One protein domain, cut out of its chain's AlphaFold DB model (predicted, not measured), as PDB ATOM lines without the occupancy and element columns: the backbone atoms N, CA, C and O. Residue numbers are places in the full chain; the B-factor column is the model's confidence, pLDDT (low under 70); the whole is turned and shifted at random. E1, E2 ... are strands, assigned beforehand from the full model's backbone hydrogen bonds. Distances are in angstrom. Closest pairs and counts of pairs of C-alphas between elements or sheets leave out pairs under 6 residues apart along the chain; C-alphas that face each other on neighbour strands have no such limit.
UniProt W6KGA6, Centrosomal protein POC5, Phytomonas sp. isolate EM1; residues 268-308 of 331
ATOM      1  N   MET A 268     133.196 178.745 158.162       77.50
ATOM      2  CA  MET A 268     132.274 179.276 159.158       77.50
ATOM      3  C   MET A 268     132.303 178.376 160.399       77.50
ATOM      4  O   MET A 268     132.593 177.184 160.300       77.50
ATOM      5  N   LEU A 269     132.004 178.947 161.566       79.25
ATOM      6  CA  LEU A 269     131.814 178.204 162.815       79.25
ATOM      7  C   LEU A 269     130.319 178.046 163.091       79.25
ATOM      8  O   LEU A 269     129.551 178.988 162.885       79.25
ATOM      9  N   ASP A 270     129.893 176.862 163.528       80.50
ATOM     10  CA  ASP A 270     128.535 176.664 164.044       80.50
ATOM     11  C   ASP A 270     128.443 177.028 165.539       80.50
ATOM     12  O   ASP A 270     129.430 177.428 166.164       80.50
ATOM     13  N   ALA A 271     127.242 176.928 166.119       79.69
ATOM     14  CA  ALA A 271     126.999 177.252 167.529       79.69
ATOM     15  C   ALA A 271     127.824 176.385 168.505       79.69
ATOM     16  O   ALA A 271     128.069 176.793 169.637       79.69
ATOM     17  N   GLU A 272     128.292 175.223 168.051       80.56
ATOM     18  CA  GLU A 272     129.116 174.273 168.802       80.56
ATOM     19  C   GLU A 272     130.622 174.469 168.537       80.56
ATOM     20  O   GLU A 272     131.446 173.704 169.034       80.56
ATOM     21  N   ARG A 273     131.001 175.523 167.792       75.75
ATOM     22  CA  ARG A 273     132.373 175.836 167.347       75.75
ATOM     23  C   ARG A 273     132.991 174.796 166.405       75.75
ATOM     24  O   ARG A 273     134.216 174.711 166.309       75.75
ATOM     25  N   ASN A 274     132.186 174.052 165.655       77.31
ATOM     26  CA  ASN A 274     132.694 173.189 164.593       77.31
ATOM     27  C   ASN A 274     132.915 173.991 163.307       77.31
ATOM     28  O   ASN A 274     132.083 174.811 162.910       77.31
ATOM     29  N   PHE A 275     134.027 173.716 162.622       79.12
ATOM     30  CA  PHE A 275     134.335 174.326 161.332       79.12
ATOM     31  C   PHE A 275     133.535 173.661 160.210       79.12
ATOM     32  O   PHE A 275     133.557 172.438 160.034       79.12
ATOM     33  N   TYR A 276     132.876 174.483 159.400       83.19
ATOM     34  CA  TYR A 276     132.197 174.040 158.191       83.19
ATOM     35  C   TYR A 276     132.398 175.026 157.042       83.19
ATOM     36  O   TYR A 276     132.624 176.210 157.259       83.19
ATOM     37  N   HIS A 277     132.291 174.568 155.798       82.06
ATOM     38  CA  HIS A 277     132.272 175.460 154.635       82.06
ATOM     39  C   HIS A 277     131.147 175.080 153.671       82.06
ATOM     40  O   HIS A 277     130.640 173.955 153.685       82.06
ATOM     41  N   ARG A 278     130.728 176.039 152.839       83.06
ATOM     42  CA  ARG A 278     129.756 175.805 151.763       83.06
ATOM     43  C   ARG A 278     130.500 175.350 150.516       83.06
ATOM     44  O   ARG A 278     131.260 176.126 149.942       83.06
ATOM     45  N   CYS A 279     130.268 174.116 150.092       76.00
ATOM     46  CA  CYS A 279     130.809 173.595 148.848       76.00
ATOM     47  C   CYS A 279     129.717 173.590 147.770       76.00
ATOM     48  O   CYS A 279     128.581 173.185 148.015       76.00
ATOM     49  N   TYR A 280     130.068 174.051 146.571       78.19
ATOM     50  CA  TYR A 280     129.176 174.093 145.404       78.19
ATOM     51  C   TYR A 280     129.460 172.957 144.409       78.19
ATOM     52  O   TYR A 280     128.838 172.892 143.354       78.19
ATOM     53  N   ALA A 281     130.391 172.056 144.738       74.06
ATOM     54  CA  ALA A 281     130.838 170.976 143.864       74.06
ATOM     55  C   ALA A 281     130.698 169.601 144.558       74.06
ATOM     56  O   ALA A 281     131.688 168.999 144.978       74.06
ATOM     57  N   PRO A 282     129.462 169.091 144.728       68.56
ATOM     58  CA  PRO A 282     129.188 167.874 145.503       68.56
ATOM     59  C   PRO A 282     129.758 166.599 144.886       68.56
ATOM     60  O   PRO A 282     130.006 165.636 145.605       68.56
ATOM     61  N   SER A 283     129.988 166.590 143.574       66.25
ATOM     62  CA  SER A 283     130.562 165.454 142.852       66.25
ATOM     63  C   SER A 283     132.089 165.378 142.928       66.25
ATOM     64  O   SER A 283     132.642 164.317 142.649       66.25
ATOM     65  N   THR A 284     132.775 166.465 143.297       74.81
ATOM     66  CA  THR A 284     134.249 166.542 143.295       74.81
ATOM     67  C   THR A 284     134.857 166.849 144.663       74.81
ATOM     68  O   THR A 284     136.074 166.803 144.811       74.81
ATOM     69  N   CYS A 285     134.045 167.147 145.678       68.62
ATOM     70  CA  CYS A 285     134.530 167.403 147.029       68.62
ATOM     71  C   CYS A 285     134.882 166.096 147.759       68.62
ATOM     72  O   CYS A 285     133.998 165.297 148.061       68.62
ATOM     73  N   GLU A 286     136.157 165.910 148.115       67.44
ATOM     74  CA  GLU A 286     136.647 164.730 148.855       67.44
ATOM     75  C   GLU A 286     135.998 164.554 150.236       67.44
ATOM     76  O   GLU A 286     135.845 163.433 150.721       67.44
ATOM     77  N   TYR A 287     135.578 165.662 150.846       68.94
ATOM     78  CA  TYR A 287     134.976 165.712 152.179       68.94
ATOM     79  C   TYR A 287     133.439 165.728 152.140       68.94
ATOM     80  O   TYR A 287     132.784 165.800 153.181       68.94
ATOM     81  N   GLY A 288     132.839 165.691 150.947       65.06
ATOM     82  CA  GLY A 288     131.393 165.694 150.787       65.06
ATOM     83  C   GLY A 288     130.774 164.318 151.046       65.06
ATOM     84  O   GLY A 288     131.358 163.288 150.699       65.06
ATOM     85  N   PRO A 289     129.562 164.246 151.625       63.97
ATOM     86  CA  PRO A 289     128.864 162.977 151.739       63.97
ATOM     87  C   PRO A 289     128.587 162.439 150.331       63.97
ATOM     88  O   PRO A 289     127.886 163.076 149.548       63.97
ATOM     89  N   ARG A 290     129.077 161.230 150.014       64.19
ATOM     90  CA  ARG A 290     128.896 160.592 148.689       64.19
ATOM     91  C   ARG A 290     127.429 160.501 148.245       64.19
ATOM     92  O   ARG A 290     127.148 160.412 147.059       64.19
ATOM     93  N   LYS A 291     126.489 160.551 149.197       62.31
ATOM     94  CA  LYS A 291     125.042 160.573 148.940       62.31
ATOM     95  C   LYS A 291     124.519 161.940 148.462       62.31
ATOM     96  O   LYS A 291     123.508 161.971 147.771       62.31
ATOM     97  N   ALA A 292     125.197 163.050 148.768       60.03
ATOM     98  CA  ALA A 292     124.804 164.388 148.311       60.03
ATOM     99  C   ALA A 292     125.129 164.640 146.831       60.03
ATOM    100  O   ALA A 292     124.437 165.434 146.199       60.03
ATOM    101  N   ALA A 293     126.099 163.920 146.254       59.53
ATOM    102  CA  ALA A 293     126.412 163.984 144.824       59.53
ATOM    103  C   ALA A 293     125.221 163.603 143.923       59.53
ATOM    104  O   ALA A 293     125.129 164.094 142.803       59.53
ATOM    105  N   ASN A 294     124.293 162.780 144.428       58.16
ATOM    106  CA  ASN A 294     123.140 162.292 143.666       58.16
ATOM    107  C   ASN A 294     121.841 163.072 143.938       58.16
ATOM    108  O   ASN A 294     120.888 162.929 143.181       58.16
ATOM    109  N   ALA A 295     121.782 163.858 145.019       57.94
ATOM    110  CA  ALA A 295     120.558 164.530 145.474       57.94
ATOM    111  C   ALA A 295     120.596 166.059 145.319       57.94
ATOM    112  O   ALA A 295     119.548 166.701 145.297       57.94
ATOM    113  N   ALA A 296     121.784 166.662 145.225       53.97
ATOM    114  CA  ALA A 296     121.916 168.104 145.086       53.97
ATOM    115  C   ALA A 296     121.707 168.528 143.624       53.97
ATOM    116  O   ALA A 296     122.433 168.093 142.731       53.97
ATOM    117  N   SER A 297     120.744 169.425 143.380       56.06
ATOM    118  CA  SER A 297     120.713 170.171 142.118       56.06
ATOM    119  C   SER A 297     122.018 170.964 141.985       56.06
ATOM    120  O   SER A 297     122.573 171.405 142.998       56.06
ATOM    121  N   SER A 298     122.503 171.180 140.759       58.84
ATOM    122  CA  SER A 298     123.791 171.825 140.435       58.84
ATOM    123  C   SER A 298     123.991 173.242 141.003       58.84
ATOM    124  O   SER A 298     125.033 173.850 140.769       58.84
ATOM    125  N   HIS A 299     123.015 173.787 141.734       57.44
ATOM    126  CA  HIS A 299     122.994 175.169 142.205       57.44
ATOM    127  C   HIS A 299     122.758 175.340 143.712       57.44
ATOM    128  O   HIS A 299     122.837 176.464 144.205       57.44
ATOM    129  N   THR A 300     122.506 174.269 144.468       64.69
ATOM    130  CA  THR A 300     122.332 174.350 145.929       64.69
ATOM    131  C   THR A 300     123.623 173.960 146.654       64.69
ATOM    132  O   THR A 300     124.047 172.810 146.514       64.69
ATOM    133  N   PRO A 301     124.260 174.866 147.428       75.44
ATOM    134  CA  PRO A 301     125.446 174.520 148.203       75.44
ATOM    135  C   PRO A 301     125.104 173.485 149.272       75.44
ATOM    136  O   PRO A 301     124.029 173.532 149.874       75.44
ATOM    137  N   PHE A 302     126.050 172.599 149.563       75.75
ATOM    138  CA  PHE A 302     125.974 171.701 150.711       75.75
ATOM    139  C   PHE A 302     127.052 172.071 151.731       75.75
ATOM    140  O   PHE A 302     128.086 172.661 151.405       75.75
ATOM    141  N   TYR A 303     126.777 171.755 152.992       79.50
ATOM    142  CA  TYR A 303     127.665 172.068 154.101       79.50
ATOM    143  C   TYR A 303     128.608 170.893 154.341       79.50
ATOM    144  O   TYR A 303     128.165 169.792 154.666       79.50
ATOM    145  N   VAL A 304     129.906 171.133 154.186       76.56
ATOM    146  CA  VAL A 304     130.951 170.184 154.569       76.56
ATOM    147  C   VAL A 304     131.325 170.491 156.009       76.56
ATOM    148  O   VAL A 304     131.813 171.585 156.288       76.56
ATOM    149  N   ARG A 305     131.075 169.542 156.912       78.06
ATOM    150  CA  ARG A 305     131.503 169.621 158.310       78.06
ATOM    151  C   ARG A 305     132.703 168.713 158.499       78.06
ATOM    152  O   ARG A 305     132.661 167.551 158.101       78.06
ATOM    153  N   VAL A 306     133.753 169.248 159.101       69.38
ATOM    154  CA  VAL A 306     134.900 168.447 159.510       69.38
ATOM    155  C   VAL A 306     134.643 168.021 160.950       69.38
ATOM    156  O   VAL A 306     134.620 168.865 161.843       69.38
ATOM    157  N   ASP A 307     134.393 166.730 161.174       65.69
ATOM    158  CA  ASP A 307     134.298 166.192 162.533       65.69
ATOM    159  C   ASP A 307     135.689 166.251 163.166       65.69
ATOM    160  O   ASP A 307     136.593 165.505 162.786       65.69
ATOM    161  N   SER A 308     135.866 167.162 164.120       60.59
ATOM    162  CA  SER A 308     137.130 167.383 164.823       60.59
ATOM    163  C   SER A 308     137.635 166.131 165.548       60.59
ATOM    164  O   SER A 308     138.832 166.026 165.806       60.59
TER     165      SER A 308
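This is residues 268 to 308 of the 331 residues of the protein "Centrosomal protein POC5" of Phytomonas sp. isolate EM1 (UniProt W6KGA6). With little regular structure, this is a small, narrow hairpin of two strands, E1 and E2, joined by a long winding loop, residues 280 to 301. Beyond the other end of the hairpin the first printed residues fold back, and residues 268 to 269 pair with residues 275 to 276 of E1. The printed part has 41 residues, no named helix and two antiparallel strands, E1 then E2, which hold only 9 residues; the class is all strand. It is only just compact, close to loose, with a radius of gyration of the C-alphas of 10.5 A, and elongated, spanning 28 by 17 by 13 A.

E1, residues 275 to 279, and E2, residues 302 to 305, form an antiparallel hairpin, with 154 degrees between their directions. C-alphas 276 and 305 face each other at 4.5 A. N 279 and O 302, 2.9 A apart, and N 304 and O 277, 3.0 A apart, are within hydrogen-bond range.

E1 measures 13.0 A from C-alpha 275 at (134.335, 174.326, 161.332) to C-alpha 279. E2 measures 9.6 A and ends with C-alpha 305 at (131.503, 169.621, 158.310).

The two farthest C-alphas, of Glu 272 and Ser 298, are 29.0 A apart. The printed part has no cut. The link from E1 to E2 is long, 22 residues. Confidence is under 70 at residues 282 to 283, 285 to 300 and 306 to 308.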